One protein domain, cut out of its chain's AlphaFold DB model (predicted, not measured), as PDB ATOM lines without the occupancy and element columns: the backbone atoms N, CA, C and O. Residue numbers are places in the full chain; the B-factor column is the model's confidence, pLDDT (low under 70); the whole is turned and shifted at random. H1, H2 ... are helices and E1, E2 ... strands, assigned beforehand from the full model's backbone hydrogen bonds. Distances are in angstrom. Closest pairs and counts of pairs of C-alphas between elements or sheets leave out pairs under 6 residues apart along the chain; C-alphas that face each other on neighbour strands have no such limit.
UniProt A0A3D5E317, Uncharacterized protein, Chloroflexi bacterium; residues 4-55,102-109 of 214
ATOM      1  N   LYS A   4     142.822 113.558 170.476       96.69
ATOM      2  CA  LYS A   4     142.474 113.932 171.841       96.69
ATOM      3  C   LYS A   4     141.100 114.572 171.851       96.69
ATOM      4  O   LYS A   4     140.815 115.447 171.034       96.69
ATOM      5  N   LEU A   5     140.238 114.124 172.753       96.62
ATOM      6  CA  LEU A   5     138.955 114.771 172.969       96.62
ATOM      7  C   LEU A   5     139.158 116.045 173.785       96.62
ATOM      8  O   LEU A   5     139.988 116.109 174.683       96.62
ATOM      9  N   ILE A   6     138.385 117.075 173.474       93.69
ATOM     10  CA  ILE A   6     138.330 118.311 174.249       93.69
ATOM     11  C   ILE A   6     136.868 118.534 174.597       93.69
ATOM     12  O   ILE A   6     136.019 118.660 173.710       93.69
ATOM     13  N   LYS A   7     136.580 118.563 175.896       90.38
ATOM     14  CA  LYS A   7     135.231 118.715 176.423       90.38
ATOM     15  C   LYS A   7     134.876 120.189 176.580       90.38
ATOM     16  O   LYS A   7     135.598 120.951 177.218       90.38
ATOM     17  N   PHE A   8     133.726 120.558 176.044       87.19
ATOM     18  CA  PHE A   8     133.016 121.798 176.333       87.19
ATOM     19  C   PHE A   8     131.764 121.483 177.160       87.19
ATOM     20  O   PHE A   8     131.414 120.320 177.336       87.19
ATOM     21  N   ILE A   9     131.089 122.520 177.668       82.19
ATOM     22  CA  ILE A   9     129.956 122.388 178.604       82.19
ATOM     23  C   ILE A   9     128.922 121.361 178.109       82.19
ATOM     24  O   ILE A   9     128.576 120.451 178.854       82.19
ATOM     25  N   ASP A  10     128.526 121.454 176.836       85.25
ATOM     26  CA  ASP A  10     127.480 120.608 176.242       85.25
ATOM     27  C   ASP A  10     127.948 119.844 174.991       85.25
ATOM     28  O   ASP A  10     127.136 119.349 174.211       85.25
ATOM     29  N   SER A  11     129.257 119.787 174.726       89.19
ATOM     30  CA  SER A  11     129.767 119.165 173.498       89.19
ATOM     31  C   SER A  11     131.211 118.691 173.617       89.19
ATOM     32  O   SER A  11     131.922 119.024 174.561       89.19
ATOM     33  N   TYR A  12     131.647 117.918 172.626       93.38
ATOM     34  CA  TYR A  12     133.046 117.563 172.435       93.38
ATOM     35  C   TYR A  12     133.554 118.156 171.129       93.38
ATOM     36  O   TYR A  12     132.829 118.235 170.139       93.38
ATOM     37  N   THR A  13     134.831 118.507 171.122       95.19
ATOM     38  CA  THR A  13     135.609 118.614 169.890       95.19
ATOM     39  C   THR A  13     136.694 117.555 169.907       95.19
ATOM     40  O   THR A  13     137.091 117.066 170.965       95.19
ATOM     41  N   ILE A  14     137.145 117.178 168.724       97.44
ATOM     42  CA  ILE A  14     138.201 116.201 168.525       97.44
ATOM     43  C   ILE A  14     139.387 116.969 167.967       97.44
ATOM     44  O   ILE A  14     139.248 117.696 166.985       97.44
ATOM     45  N   GLN A  15     140.544 116.821 168.596       97.25
ATOM     46  CA  GLN A  15     141.793 117.385 168.119       97.25
ATOM     47  C   GLN A  15     142.658 116.282 167.523       97.25
ATOM     48  O   GLN A  15     142.968 115.291 168.187       97.25
ATOM     49  N   ARG A  16     143.094 116.467 166.280       97.31
ATOM     50  CA  ARG A  16     144.138 115.647 165.668       97.31
ATOM     51  C   ARG A  16     145.498 116.105 166.192       97.31
ATOM     52  O   ARG A  16     145.884 117.260 166.039       97.31
ATOM     53  N   VAL A  17     146.239 115.193 166.820       95.75
ATOM     54  CA  VAL A  17     147.469 115.528 167.567       95.75
ATOM     55  C   VAL A  17     148.630 115.914 166.643       95.75
ATOM     56  O   VAL A  17     149.515 116.663 167.043       95.75
ATOM     57  N   SER A  18     148.653 115.420 165.404       95.25
ATOM     58  CA  SER A  18     149.774 115.654 164.483       95.25
ATOM     59  C   SER A  18     149.907 117.107 164.022       95.25
ATOM     60  O   SER A  18     151.015 117.554 163.742       95.25
ATOM     61  N   ASP A  19     148.791 117.824 163.906       95.50
ATOM     62  CA  ASP A  19     148.720 119.188 163.369       95.50
ATOM     63  C   ASP A  19     147.908 120.146 164.257       95.50
ATOM     64  O   ASP A  19     147.757 121.317 163.922       95.50
ATOM     65  N   ASN A  20     147.424 119.665 165.407       94.38
ATOM     66  CA  ASN A  20     146.564 120.384 166.347       94.38
ATOM     67  C   ASN A  20     145.232 120.861 165.748       94.38
ATOM     68  O   ASN A  20     144.578 121.723 166.340       94.38
ATOM     69  N   THR A  21     144.809 120.303 164.609       95.75
ATOM     70  CA  THR A  21     143.529 120.649 163.984       95.75
ATOM     71  C   THR A  21     142.387 120.133 164.851       95.75
ATOM     72  O   THR A  21     142.311 118.936 165.134       95.75
ATOM     73  N   SER A  22     141.485 121.031 165.252       95.75
ATOM     74  CA  SER A  22     140.286 120.693 166.023       95.75
ATOM     75  C   SER A  22     139.042 120.749 165.150       95.75
ATOM     76  O   SER A  22     138.844 121.699 164.394       95.75
ATOM     77  N   PHE A  23     138.175 119.757 165.294       96.44
ATOM     78  CA  PHE A  23     136.936 119.637 164.540       96.44
ATOM     79  C   PHE A  23     135.805 119.090 165.412       96.44
ATOM     80  O   PHE A  23     136.017 118.476 166.459       96.44
ATOM     81  N   THR A  24     134.571 119.360 165.000       95.06
ATOM     82  CA  THR A  24     133.361 118.889 165.680       95.06
ATOM     83  C   THR A  24     132.965 117.492 165.195       95.06
ATOM     84  O   THR A  24     133.193 117.187 164.022       95.06
ATOM     85  N   PRO A  25     132.309 116.675 166.039       94.50
ATOM     86  CA  PRO A  25     131.753 115.382 165.648       94.50
ATOM     87  C   PRO A  25     130.477 115.549 164.799       94.50
ATOM     88  O   PRO A  25     129.372 115.257 165.244       94.50
ATOM     89  N   ASP A  26     130.625 116.079 163.582       93.94
ATOM     90  CA  ASP A  26     129.559 116.227 162.579       93.94
ATOM     91  C   ASP A  26     129.904 115.356 161.365       93.94
ATOM     92  O   ASP A  26     130.989 115.482 160.801       93.94
ATOM     93  N   LEU A  27     128.975 114.500 160.931       92.12
ATOM     94  CA  LEU A  27     129.151 113.601 159.782       92.12
ATOM     95  C   LEU A  27     129.415 114.327 158.460       92.12
ATOM     96  O   LEU A  27     129.918 113.713 157.528       92.12
ATOM     97  N   ARG A  28     129.098 115.619 158.346       94.88
ATOM     98  CA  ARG A  28     129.418 116.430 157.159       94.88
ATOM     99  C   ARG A  28     130.857 116.946 157.166       94.88
ATOM    100  O   ARG A  28     131.290 117.539 156.181       94.88
ATOM    101  N   ASN A  29     131.582 116.762 158.267       95.62
ATOM    102  CA  ASN A  29     132.974 117.152 158.387       95.62
ATOM    103  C   ASN A  29     133.891 116.011 157.924       95.62
ATOM    104  O   ASN A  29     133.880 114.923 158.497       95.62
ATOM    105  N   ILE A  30     134.721 116.290 156.920       95.94
ATOM    106  CA  ILE A  30     135.676 115.332 156.348       95.94
ATOM    107  C   ILE A  30     136.683 114.859 157.404       95.94
ATOM    108  O   ILE A  30     137.000 113.675 157.454       95.94
ATOM    109  N   ASP A  31     137.144 115.743 158.294       96.88
ATOM    110  CA  ASP A  31     138.072 115.353 159.361       96.88
ATOM    111  C   ASP A  31     137.411 114.405 160.372       96.88
ATOM    112  O   ASP A  31     138.073 113.516 160.910       96.88
ATOM    113  N   TYR A  32     136.100 114.551 160.601       96.88
ATOM    114  CA  TYR A  32     135.352 113.627 161.452       96.88
ATOM    115  C   TYR A  32     135.127 112.276 160.772       96.88
ATOM    116  O   TYR A  32     135.306 111.249 161.416       96.88
ATOM    117  N   GLN A  33     134.809 112.254 159.476       96.56
ATOM    118  CA  GLN A  33     134.735 111.002 158.715       96.56
ATOM    119  C   GLN A  33     136.078 110.260 158.747       96.56
ATOM    120  O   GLN A  33     136.119 109.091 159.112       96.56
ATOM    121  N   GLN A  34     137.186 110.972 158.512       96.56
ATOM    122  CA  GLN A  34     138.528 110.398 158.614       96.56
ATOM    123  C   GLN A  34     138.837 109.892 160.029       96.56
ATOM    124  O   GLN A  34     139.516 108.884 160.193       96.56
ATOM    125  N   PHE A  35     138.364 110.584 161.068       97.50
ATOM    126  CA  PHE A  35     138.464 110.103 162.443       97.50
ATOM    127  C   PHE A  35     137.705 108.785 162.651       97.50
ATOM    128  O   PHE A  35     138.250 107.889 163.293       97.50
ATOM    129  N   LEU A  36     136.492 108.647 162.100       97.50
ATOM    130  CA  LEU A  36     135.707 107.410 162.163       97.50
ATOM    131  C   LEU A  36     136.395 106.250 161.432       97.50
ATOM    132  O   LEU A  36     136.438 105.141 161.962       97.50
ATOM    133  N   ASP A  37     136.975 106.511 160.260       96.88
ATOM    134  CA  ASP A  37     137.772 105.523 159.525       96.88
ATOM    135  C   ASP A  37     138.992 105.085 160.349       96.88
ATOM    136  O   ASP A  37     139.265 103.896 160.512       96.88
ATOM    137  N   ASP A  38     139.688 106.043 160.960       97.19
ATOM    138  CA  ASP A  38     140.876 105.767 161.756       97.19
ATOM    139  C   ASP A  38     140.579 104.910 162.997       97.19
ATOM    140  O   ASP A  38     141.347 103.988 163.281       97.19
ATOM    141  N   ILE A  39     139.486 105.178 163.724       96.88
ATOM    142  CA  ILE A  39     139.086 104.350 164.879       96.88
ATOM    143  C   ILE A  39     138.534 102.986 164.455       96.88
ATOM    144  O   ILE A  39     138.621 102.033 165.227       96.88
ATOM    145  N   TYR A  40     137.970 102.875 163.250       96.12
ATOM    146  CA  TYR A  40     137.514 101.604 162.695       96.12
ATOM    147  C   TYR A  40     138.703 100.700 162.346       96.12
ATOM    148  O   TYR A  40     138.722  99.531 162.727       96.12
ATOM    149  N   GLU A  41     139.723 101.249 161.684       94.56
ATOM    150  CA  GLU A  41     140.912 100.499 161.269       94.56
ATOM    151  C   GLU A  41     141.854 100.165 162.430       94.56
ATOM    152  O   GLU A  41     142.422  99.072 162.483       94.56
ATOM    153  N   LYS A  42     142.081 101.135 163.322       94.94
ATOM    154  CA  LYS A  42     143.160 101.095 164.324       94.94
ATOM    155  C   LYS A  42     142.642 100.982 165.753       94.94
ATOM    156  O   LYS A  42     143.458 101.041 166.661       94.94
ATOM    157  N   GLY A  43     141.327 100.866 165.942       93.12
ATOM    158  CA  GLY A  43     140.687 100.811 167.252       93.12
ATOM    159  C   GLY A  43     140.639 102.160 167.981       93.12
ATOM    160  O   GLY A  43     141.136 103.185 167.512       93.12
ATOM    161  N   THR A  44     139.991 102.184 169.147       94.06
ATOM    162  CA  THR A  44     139.793 103.407 169.944       94.06
ATOM    163  C   THR A  44     141.011 103.793 170.784       94.06
ATOM    164  O   THR A  44     141.043 104.892 171.330       94.06
ATOM    165  N   GLU A  45     142.047 102.953 170.849       94.44
ATOM    166  CA  GLU A  45     143.309 103.217 171.553       94.44
ATOM    167  C   GLU A  45     144.079 104.431 171.017       94.44
ATOM    168  O   GLU A  45     144.951 104.976 171.697       94.44
ATOM    169  N   ILE A  46     143.764 104.874 169.797       95.75
ATOM    170  CA  ILE A  46     144.331 106.086 169.209       95.75
ATOM    171  C   ILE A  46     143.690 107.371 169.753       95.75
ATOM    172  O   ILE A  46     144.156 108.461 169.411       95.75
ATOM    173  N   VAL A  47     142.618 107.254 170.545       96.75
ATOM    174  CA  VAL A  47     141.839 108.369 171.087       96.75
ATOM    175  C   VAL A  47     142.097 108.501 172.582       96.75
ATOM    176  O   VAL A  47     141.831 107.594 173.366       96.75
ATOM    177  N   GLU A  48     142.588 109.666 172.987       95.44
ATOM    178  CA  GLU A  48     142.709 110.063 174.386       95.44
ATOM    179  C   GLU A  48     141.449 110.820 174.825       95.44
ATOM    180  O   GLU A  48     140.910 111.644 174.076       95.44
ATOM    181  N   GLY A  49     140.970 110.545 176.040       93.00
ATOM    182  CA  GLY A  49     139.851 111.275 176.635       93.00
ATOM    183  C   GLY A  49     140.175 112.748 176.892       93.00
ATOM    184  O   GLY A  49     141.313 113.193 176.735       93.00
ATOM    185  N   ALA A  50     139.161 113.525 177.272       91.62
ATOM    186  CA  ALA A  50     139.377 114.939 177.525       91.62
ATOM    187  C   ALA A  50     140.045 115.190 178.872       91.62
ATOM    188  O   ALA A  50     139.767 114.529 179.873       91.62
ATOM    189  N   ASP A  51     140.900 116.203 178.901       88.06
ATOM    190  CA  ASP A  51     141.435 116.719 180.148       88.06
ATOM    191  C   ASP A  51     140.332 117.492 180.868       88.06
ATOM    192  O   ASP A  51     139.892 118.550 180.413       88.06
ATOM    193  N   ILE A  52     139.890 116.970 182.007       79.56
ATOM    194  CA  ILE A  52     138.957 117.659 182.888       79.56
ATOM    195  C   ILE A  52     139.712 118.195 184.098       79.56
ATOM    196  O   ILE A  52     140.520 117.510 184.730       79.56
ATOM    197  N   GLN A  53     139.441 119.451 184.442       69.25
ATOM    198  CA  GLN A  53     139.824 119.961 185.749       69.25
ATOM    199  C   GLN A  53     138.841 119.382 186.755       69.25
ATOM    200  O   GLN A  53     137.683 119.789 186.825       69.25
ATOM    201  N   THR A  54     139.304 118.394 187.510       58.25
ATOM    202  CA  THR A  54     138.587 117.974 188.708       58.25
ATOM    203  C   THR A  54     139.102 118.841 189.841       58.25
ATOM    204  O   THR A  54     140.300 118.870 190.131       58.25
ATOM    205  N   GLU A  55     138.209 119.596 190.475       58.31
ATOM    206  CA  GLU A  55     138.521 120.230 191.749       58.31
ATOM    207  C   GLU A  55     138.618 119.129 192.810       58.31
ATOM    208  O   GLU A  55     137.705 118.929 193.605       58.31
ATOM    209  N   ILE A 102     143.442 119.766 189.804       58.59
ATOM    210  CA  ILE A 102     144.155 118.650 189.204       58.59
ATOM    211  C   ILE A 102     143.530 118.382 187.838       58.59
ATOM    212  O   ILE A 102     142.306 118.355 187.670       58.59
ATOM    213  N   THR A 103     144.384 118.223 186.840       61.31
ATOM    214  CA  THR A 103     143.953 117.798 185.516       61.31
ATOM    215  C   THR A 103     143.940 116.280 185.503       61.31
ATOM    216  O   THR A 103     144.980 115.650 185.680       61.31
ATOM    217  N   THR A 104     142.756 115.707 185.323       74.75
ATOM    218  CA  THR A 104     142.567 114.268 185.143       74.75
ATOM    219  C   THR A 104     142.033 114.043 183.740       74.75
ATOM    220  O   THR A 104     141.133 114.755 183.301       74.75
ATOM    221  N   THR A 105     142.561 113.052 183.033       84.62
ATOM    222  CA  THR A 105     141.999 112.617 181.753       84.62
ATOM    223  C   THR A 105     140.755 111.772 182.022       84.62
ATOM    224  O   THR A 105     140.823 110.776 182.746       84.62
ATOM    225  N   GLU A 106     139.603 112.176 181.491       86.19
ATOM    226  CA  GLU A 106     138.359 111.419 181.646       86.19
ATOM    227  C   GLU A 106     138.324 110.172 180.749       86.19
ATOM    228  O   GLU A 106     139.066 110.057 179.773       86.19
ATOM    229  N   ALA A 107     137.448 109.217 181.077       90.44
ATOM    230  CA  ALA A 107     137.222 108.048 180.232       90.44
ATOM    231  C   ALA A 107     136.569 108.449 178.898       90.44
ATOM    232  O   ALA A 107     135.846 109.445 178.825       90.44
ATOM    233  N   LEU A 108     136.782 107.647 177.851       93.44
ATOM    234  CA  LEU A 108     136.170 107.904 176.549       93.44
ATOM    235  C   LEU A 108     134.631 107.938 176.661       93.44
ATOM    236  O   LEU A 108     134.039 107.059 177.295       93.44
ATOM    237  N   PRO A 109     133.970 108.941 176.060       92.88
ATOM    238  CA  PRO A 109     132.529 109.108 176.160       92.88
ATOM    239  C   PRO A 109     131.780 108.024 175.374       92.88
ATOM    240  O   PRO A 109     132.246 107.545 174.341       92.88
TER     241      PRO A 109
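What this domain is: This is residues 4 to 55 and 102 to 109 of the 214 residues of an uncharacterized protein of Chloroflexi bacterium (UniProt A0A3D5E317). Three parts follow one another along the longest axis: the two-stranded antiparallel hairpin E1 and E2 in the middle, the single helix H1 set across one end, and a thin ribbon of two short antiparallel strands, E3 and E4, pointing outward at the other end. A long loop, residues 17 to 29, leads from E2 to H1, and its residues 22 to 23 fold back to pair with residues 14 to 15 of E2. The printed part has 60 residues, with one named helix and four named strands in the order E1, E2, H1, E3, E4; the class is mixed, helices and strands. The whole is compact by its radius of gyration of the C-alphas, 11.8 A, yet elongated in outline, with spans of 35 by 22 by 21 A.

Where its parts are: E2, residues 11 to 16, is the longest strand by residues and covers 16.7 A from first to last C-alpha. E1, residues 4 to 8, covers 13.1 A and begins at C-alpha 4, (142.474, 113.932, 171.841). H1, residues 30 to 42, is 18.0 A long and begins at C-alpha 30, (135.676, 115.332, 156.348). E3, residues 51 to 54, is 9.1 A long. E4, residues 102 to 105, is 9.8 A long and ends at C-alpha 105, (141.999, 112.617, 181.753).

How they stand to each other: E1 and E2 form a hairpin, antiparallel at 153 degrees between their directions, joined by a tight link of 2 residues. N 6 and O 13 are within hydrogen-bond range at 2.8 A, as are N 15 and O 4 at 2.8 A. H1 and E2 are near each other, with 9 pairs of C-alphas within 10 A and no pair within 8 A; residues 31 to 35 of H1 make these pairs. E1 and H1 are apart. In H1 every O i to N i+4 pair is within hydrogen-bond range. The closest C-alphas of E1 and E3 are those of Ile 6 and Asp 51, 6.9 A apart. E3 and E4 are antiparallel neighbours at 138 degrees; N 52 and O 104 are within hydrogen-bond range at 2.9 A, and so are N 104 and O 52 at 2.9 A. E4 is apart from E1, E2 and H1, and E3 is apart from E2.

The domain as a whole: The two C-alphas farthest apart are those of Glu 41 and Glu 55, 36.4 A. Residues 56 to 101 are cut out and not printed; C-alphas 55 and 102 are 6.4 A apart across the cut, which lies in the link from E3 to E4. The link from E2 to H1, 13 residues, is long, and that from H1 to E3, 8 residues, is short. The mean pLDDT of the printed part is 90.7, and the model's confidence is under 70 at residues 53 to 55 and 102 to 103.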